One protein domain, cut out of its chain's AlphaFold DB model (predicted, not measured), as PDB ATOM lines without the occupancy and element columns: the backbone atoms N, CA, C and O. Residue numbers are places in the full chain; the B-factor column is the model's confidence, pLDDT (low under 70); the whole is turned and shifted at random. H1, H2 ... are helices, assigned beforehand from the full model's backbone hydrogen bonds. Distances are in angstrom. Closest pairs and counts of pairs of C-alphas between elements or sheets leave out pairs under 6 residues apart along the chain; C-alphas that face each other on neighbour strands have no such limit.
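What this domain is: This is residues 330 to 342 and 365 to 401 of the 484 residues of an uncharacterized protein of Neosartorya fumigata (UniProt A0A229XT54). One long helix, H4, makes most of a rod; short H2 packs crosswise on its side with H1 nearby, and at H4's first end short H3 makes a corner with it. The 50 printed residues hold four named helices, H1 to H4 in order, and no named strand: all helix, only just loose, close to extended, with radius of gyration of the C-alphas 14.2 A and spans of 44 by 21 by 10 A.

How they stand to each other: H4, residues 378 to 399, touches H2, residues 335 to 342, with its residues 385 to 392 alone; the closest C-alphas, of Gln 336 and Glu 388, are 6.3 A apart. They run opposite ways at a steep tilt of 50 degrees. H1, residues 330 to 333, is near H4, and close but not clearly touching H2, the closest C-alphas, of Phe 331 and His 337, being 6.8 A apart. H3, residues 365 to 370, is close but not clearly touching H4, about perpendicular at 84 degrees; the closest C-alphas, of Ala 370 and Val 380, are 6.2 A apart. H3 is apart from H1 and H2. In H3 and H4 every O i to N i+4 pair is within hydrogen-bond range, in H2 2 of 4; H1 is too short for such a pair.

Where its parts are: H4 runs 31.3 A from C-alpha 378 at (-54.046, -10.899, -39.958) to C-alpha 399 at (-28.911, -8.509, -58.511); H2 measures 11.6 A, H3 8.5 A and H1 6.0 A.

The domain as a whole: The C-alphas farthest apart, of Val 373 and Tyr 401, are 45.8 A apart. Residues 343 to 364 are not printed, with 29.0 A between C-alphas 342 and 365. Of the links printed whole, none is long. Residues 330 to 342 and 400 to 401 have pLDDT under 70.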
ATOM      1  N   PHE A 330     -32.664 -15.977 -61.760       47.19
ATOM      2  CA  PHE A 330     -32.852 -16.533 -60.419       47.19
ATOM      3  C   PHE A 330     -34.240 -16.245 -59.811       47.19
ATOM      4  O   PHE A 330     -34.734 -17.081 -59.055       47.19
ATOM      5  N   PHE A 331     -34.911 -15.134 -60.154       46.47
ATOM      6  CA  PHE A 331     -36.194 -14.756 -59.524       46.47
ATOM      7  C   PHE A 331     -37.309 -15.799 -59.697       46.47
ATOM      8  O   PHE A 331     -38.124 -15.959 -58.791       46.47
ATOM      9  N   GLY A 332     -37.339 -16.536 -60.815       44.00
ATOM     10  CA  GLY A 332     -38.416 -17.491 -61.120       44.00
ATOM     11  C   GLY A 332     -38.494 -18.702 -60.181       44.00
ATOM     12  O   GLY A 332     -39.559 -19.298 -60.055       44.00
ATOM     13  N   ASN A 333     -37.391 -19.038 -59.502       43.78
ATOM     14  CA  ASN A 333     -37.298 -20.164 -58.563       43.78
ATOM     15  C   ASN A 333     -37.253 -19.720 -57.090       43.78
ATOM     16  O   ASN A 333     -37.149 -20.559 -56.193       43.78
ATOM     17  N   ILE A 334     -37.304 -18.414 -56.813       51.28
ATOM     18  CA  ILE A 334     -37.252 -17.898 -55.446       51.28
ATOM     19  C   ILE A 334     -38.679 -17.785 -54.926       51.28
ATOM     20  O   ILE A 334     -39.461 -16.957 -55.389       51.28
ATOM     21  N   ARG A 335     -38.991 -18.635 -53.938       50.44
ATOM     22  CA  ARG A 335     -40.308 -18.816 -53.301       50.44
ATOM     23  C   ARG A 335     -41.083 -17.510 -53.091       50.44
ATOM     24  O   ARG A 335     -42.269 -17.447 -53.385       50.44
ATOM     25  N   GLN A 336     -40.386 -16.463 -52.663       51.91
ATOM     26  CA  GLN A 336     -40.913 -15.119 -52.420       51.91
ATOM     27  C   GLN A 336     -41.718 -14.565 -53.612       51.91
ATOM     28  O   GLN A 336     -42.757 -13.950 -53.414       51.91
ATOM     29  N   HIS A 337     -41.302 -14.823 -54.859       48.69
ATOM     30  CA  HIS A 337     -42.030 -14.374 -56.051       48.69
ATOM     31  C   HIS A 337     -43.356 -15.128 -56.272       48.69
ATOM     32  O   HIS A 337     -44.280 -14.574 -56.864       48.69
ATOM     33  N   MET A 338     -43.483 -16.374 -55.805       48.19
ATOM     34  CA  MET A 338     -44.757 -17.105 -55.827       48.19
ATOM     35  C   MET A 338     -45.648 -16.702 -54.650       48.19
ATOM     36  O   MET A 338     -46.799 -16.323 -54.863       48.19
ATOM     37  N   ASP A 339     -45.105 -16.703 -53.432       47.81
ATOM     38  CA  ASP A 339     -45.835 -16.355 -52.207       47.81
ATOM     39  C   ASP A 339     -46.336 -14.888 -52.237       47.81
ATOM     40  O   ASP A 339     -47.351 -14.562 -51.626       47.81
ATOM     41  N   LEU A 340     -45.700 -13.995 -53.010       53.94
ATOM     42  CA  LEU A 340     -46.182 -12.624 -53.236       53.94
ATOM     43  C   LEU A 340     -47.354 -12.499 -54.223       53.94
ATOM     44  O   LEU A 340     -48.074 -11.504 -54.148       53.94
ATOM     45  N   MET A 341     -47.574 -13.467 -55.122       49.47
ATOM     46  CA  MET A 341     -48.665 -13.416 -56.112       49.47
ATOM     47  C   MET A 341     -50.028 -13.790 -55.513       49.47
ATOM     48  O   MET A 341     -51.042 -13.237 -55.925       49.47
ATOM     49  N   GLY A 342     -50.055 -14.702 -54.533       50.91
ATOM     50  CA  GLY A 342     -51.255 -15.017 -53.739       50.91
ATOM     51  C   GLY A 342     -51.348 -14.250 -52.413       50.91
ATOM     52  O   GLY A 342     -52.384 -14.280 -51.751       50.91
ATOM     53  N   ARG A 365     -46.654  -5.090 -25.964       93.00
ATOM     54  CA  ARG A 365     -47.664  -4.620 -26.941       93.00
ATOM     55  C   ARG A 365     -47.673  -5.457 -28.224       93.00
ATOM     56  O   ARG A 365     -48.659  -6.124 -28.487       93.00
ATOM     57  N   TRP A 366     -46.534  -5.564 -28.915       91.75
ATOM     58  CA  TRP A 366     -46.434  -6.310 -30.178       91.75
ATOM     59  C   TRP A 366     -46.948  -7.759 -30.100       91.75
ATOM     60  O   TRP A 366     -47.531  -8.248 -31.065       91.75
ATOM     61  N   LEU A 367     -46.735  -8.441 -28.968       92.12
ATOM     62  CA  LEU A 367     -47.138  -9.831 -28.766       92.12
ATOM     63  C   LEU A 367     -48.608  -9.921 -28.351       92.12
ATOM     64  O   LEU A 367     -49.315 -10.803 -28.820       92.12
ATOM     65  N   ARG A 368     -49.085  -8.981 -27.530       92.38
ATOM     66  CA  ARG A 368     -50.506  -8.813 -27.189       92.38
ATOM     67  C   ARG A 368     -51.356  -8.600 -28.441       92.38
ATOM     68  O   ARG A 368     -52.368  -9.281 -28.581       92.38
ATOM     69  N   ASP A 369     -50.891  -7.722 -29.331       90.44
ATOM     70  CA  ASP A 369     -51.518  -7.377 -30.611       90.44
ATOM     71  C   ASP A 369     -51.478  -8.561 -31.598       90.44
ATOM     72  O   ASP A 369     -52.420  -8.766 -32.352       90.44
ATOM     73  N   ALA A 370     -50.400  -9.359 -31.585       91.25
ATOM     74  CA  ALA A 370     -50.283 -10.584 -32.382       91.25
ATOM     75  C   ALA A 370     -51.129 -11.749 -31.831       91.25
ATOM     76  O   ALA A 370     -51.590 -12.590 -32.590       91.25
ATOM     77  N   SER A 371     -51.330 -11.812 -30.513       91.06
ATOM     78  CA  SER A 371     -52.138 -12.835 -29.828       91.06
ATOM     79  C   SER A 371     -53.632 -12.494 -29.730       91.06
ATOM     80  O   SER A 371     -54.346 -13.078 -28.915       91.06
ATOM     81  N   ASP A 372     -54.099 -11.504 -30.489       88.31
ATOM     82  CA  ASP A 372     -55.490 -11.059 -30.470       88.31
ATOM     83  C   ASP A 372     -56.365 -12.034 -31.272       88.31
ATOM     84  O   ASP A 372     -56.125 -12.266 -32.455       88.31
ATOM     85  N   VAL A 373     -57.357 -12.642 -30.617       84.69
ATOM     86  CA  VAL A 373     -58.166 -13.720 -31.221       84.69
ATOM     87  C   VAL A 373     -58.999 -13.187 -32.390       84.69
ATOM     88  O   VAL A 373     -59.029 -13.811 -33.447       84.69
ATOM     89  N   GLU A 374     -59.560 -11.986 -32.233       87.19
ATOM     90  CA  GLU A 374     -60.327 -11.268 -33.261       87.19
ATOM     91  C   GLU A 374     -59.487 -10.892 -34.498       87.19
ATOM     92  O   GLU A 374     -60.032 -10.688 -35.578       87.19
ATOM     93  N   ASP A 375     -58.157 -10.804 -34.363       86.81
ATOM     94  CA  ASP A 375     -57.249 -10.549 -35.490       86.81
ATOM     95  C   ASP A 375     -56.990 -11.810 -36.325       86.81
ATOM     96  O   ASP A 375     -56.612 -11.720 -37.491       86.81
ATOM     97  N   GLY A 376     -57.114 -12.998 -35.723       83.88
ATOM     98  CA  GLY A 376     -56.812 -14.275 -36.371       83.88
ATOM     99  C   GLY A 376     -55.406 -14.357 -36.992       83.88
ATOM    100  O   GLY A 376     -55.203 -15.133 -37.925       83.88
ATOM    101  N   GLY A 377     -54.452 -13.529 -36.551       86.75
ATOM    102  CA  GLY A 377     -53.115 -13.407 -37.144       86.75
ATOM    103  C   GLY A 377     -53.019 -12.552 -38.419       86.75
ATOM    104  O   GLY A 377     -51.965 -12.567 -39.066       86.75
ATOM    105  N   GLN A 378     -54.057 -11.798 -38.797       86.44
ATOM    106  CA  GLN A 378     -54.046 -10.899 -39.958       86.44
ATOM    107  C   GLN A 378     -52.899  -9.877 -39.883       86.44
ATOM    108  O   GLN A 378     -52.062  -9.846 -40.786       86.44
ATOM    109  N   LYS A 379     -52.774  -9.103 -38.793       88.62
ATOM    110  CA  LYS A 379     -51.721  -8.074 -38.635       88.62
ATOM    111  C   LYS A 379     -50.305  -8.654 -38.656       88.62
ATOM    112  O   LYS A 379     -49.343  -7.930 -38.912       88.62
ATOM    113  N   VAL A 380     -50.143  -9.936 -38.327       89.88
ATOM    114  CA  VAL A 380     -48.856 -10.646 -38.420       89.88
ATOM    115  C   VAL A 380     -48.590 -11.064 -39.864       89.88
ATOM    116  O   VAL A 380     -47.503 -10.812 -40.379       89.88
ATOM    117  N   SER A 381     -49.600 -11.612 -40.539       86.19
ATOM    118  CA  SER A 381     -49.549 -11.997 -41.954       86.19
ATOM    119  C   SER A 381     -49.252 -10.791 -42.861       86.19
ATOM    120  O   SER A 381     -48.373 -10.853 -43.718       86.19
ATOM    121  N   GLU A 382     -49.882  -9.640 -42.610       86.31
ATOM    122  CA  GLU A 382     -49.612  -8.372 -43.306       86.31
ATOM    123  C   GLU A 382     -48.165  -7.887 -43.124       86.31
ATOM    124  O   GLU A 382     -47.538  -7.434 -44.084       86.31
ATOM    125  N   LYS A 383     -47.593  -8.026 -41.919       87.75
ATOM    126  CA  LYS A 383     -46.185  -7.681 -41.650       87.75
ATOM    127  C   LYS A 383     -45.220  -8.625 -42.363       87.75
ATOM    128  O   LYS A 383     -44.228  -8.154 -42.912       87.75
ATOM    129  N   PHE A 384     -45.512  -9.927 -42.415       86.19
ATOM    130  CA  PHE A 384     -44.736 -10.864 -43.234       86.19
ATOM    131  C   PHE A 384     -44.827 -10.517 -44.725       86.19
ATOM    132  O   PHE A 384     -43.799 -10.467 -45.393       86.19
ATOM    133  N   LEU A 385     -46.012 -10.166 -45.232       81.75
ATOM    134  CA  LEU A 385     -46.187  -9.709 -46.613       81.75
ATOM    135  C   LEU A 385     -45.394  -8.424 -46.916       81.75
ATOM    136  O   LEU A 385     -44.857  -8.272 -48.014       81.75
ATOM    137  N   GLU A 386     -45.304  -7.491 -45.967       85.19
ATOM    138  CA  GLU A 386     -44.493  -6.276 -46.115       85.19
ATOM    139  C   GLU A 386     -42.981  -6.576 -46.096       85.19
ATOM    140  O   GLU A 386     -42.225  -5.980 -46.866       85.19
ATOM    141  N   LEU A 387     -42.537  -7.525 -45.262       85.00
ATOM    142  CA  LEU A 387     -41.151  -8.008 -45.236       85.00
ATOM    143  C   LEU A 387     -40.773  -8.704 -46.550       85.00
ATOM    144  O   LEU A 387     -39.742  -8.366 -47.125       85.00
ATOM    145  N   GLU A 388     -41.622  -9.590 -47.076       78.94
ATOM    146  CA  GLU A 388     -41.414 -10.256 -48.370       78.94
ATOM    147  C   GLU A 388     -41.325  -9.246 -49.528       78.94
ATOM    148  O   GLU A 388     -40.436  -9.339 -50.375       78.94
ATOM    149  N   LYS A 389     -42.177  -8.207 -49.538       78.69
ATOM    150  CA  LYS A 389     -42.100  -7.112 -50.526       78.69
ATOM    151  C   LYS A 389     -40.776  -6.345 -50.443       78.69
ATOM    152  O   LYS A 389     -40.171  -6.064 -51.477       78.69
ATOM    153  N   LYS A 390     -40.320  -6.020 -49.227       84.94
ATOM    154  CA  LYS A 390     -39.040  -5.326 -48.988       84.94
ATOM    155  C   LYS A 390     -37.839  -6.192 -49.367       84.94
ATOM    156  O   LYS A 390     -36.870  -5.668 -49.909       84.94
ATOM    157  N   GLU A 391     -37.904  -7.497 -49.122       82.56
ATOM    158  CA  GLU A 391     -36.834  -8.435 -49.466       82.56
ATOM    159  C   GLU A 391     -36.757  -8.690 -50.977       82.56
ATOM    160  O   GLU A 391     -35.662  -8.665 -51.538       82.56
ATOM    161  N   LEU A 392     -37.898  -8.811 -51.671       75.69
ATOM    162  CA  LEU A 392     -37.935  -8.863 -53.136       75.69
ATOM    163  C   LEU A 392     -37.290  -7.615 -53.761       75.69
ATOM    164  O   LEU A 392     -36.531  -7.740 -54.723       75.69
ATOM    165  N   ASP A 393     -37.565  -6.422 -53.231       79.88
ATOM    166  CA  ASP A 393     -36.931  -5.187 -53.707       79.88
ATOM    167  C   ASP A 393     -35.426  -5.146 -53.389       79.88
ATOM    168  O   ASP A 393     -34.606  -4.891 -54.274       79.88
ATOM    169  N   ARG A 394     -35.031  -5.518 -52.162       82.44
ATOM    170  CA  ARG A 394     -33.621  -5.656 -51.758       82.44
ATOM    171  C   ARG A 394     -32.852  -6.594 -52.693       82.44
ATOM    172  O   ARG A 394     -31.711  -6.308 -53.052       82.44
ATOM    173  N   MET A 395     -33.488  -7.687 -53.109       76.56
ATOM    174  CA  MET A 395     -32.945  -8.676 -54.035       76.56
ATOM    175  C   MET A 395     -32.871  -8.153 -55.477       76.56
ATOM    176  O   MET A 395     -31.850  -8.356 -56.133       76.56
ATOM    177  N   LYS A 396     -33.885  -7.414 -55.956       76.62
ATOM    178  CA  LYS A 396     -33.836  -6.692 -57.247       76.62
ATOM    179  C   LYS A 396     -32.663  -5.721 -57.293       76.62
ATOM    180  O   LYS A 396     -31.880  -5.776 -58.236       76.62
ATOM    181  N   GLN A 397     -32.481  -4.902 -56.255       80.19
ATOM    182  CA  GLN A 397     -31.323  -4.014 -56.137       80.19
ATOM    183  C   GLN A 397     -30.003  -4.808 -56.151       80.19
ATOM    184  O   GLN A 397     -29.124  -4.521 -56.964       80.19
ATOM    185  N   ALA A 398     -29.884  -5.845 -55.313       79.00
ATOM    186  CA  ALA A 398     -28.651  -6.620 -55.149       79.00
ATOM    187  C   ALA A 398     -28.198  -7.386 -56.403       79.00
ATOM    188  O   ALA A 398     -26.993  -7.572 -56.584       79.00
ATOM    189  N   LEU A 399     -29.147  -7.806 -57.246       72.00
ATOM    190  CA  LEU A 399     -28.911  -8.509 -58.511       72.00
ATOM    191  C   LEU A 399     -28.919  -7.571 -59.740       72.00
ATOM    192  O   LEU A 399     -28.642  -8.024 -60.847       72.00
ATOM    193  N   SER A 400     -29.195  -6.270 -59.574       69.44
ATOM    194  CA  SER A 400     -29.184  -5.283 -60.667       69.44
ATOM    195  C   SER A 400     -27.761  -4.914 -61.122       69.44
ATOM    196  O   SER A 400     -27.187  -3.892 -60.723       69.44
ATOM    197  N   TYR A 401     -27.167  -5.741 -61.984       60.84
ATOM    198  CA  TYR A 401     -25.914  -5.380 -62.650       60.84
ATOM    199  C   TYR A 401     -26.175  -4.271 -63.681       60.84
ATOM    200  O   TYR A 401     -27.020  -4.414 -64.562       60.84
TER     201      TYR A 401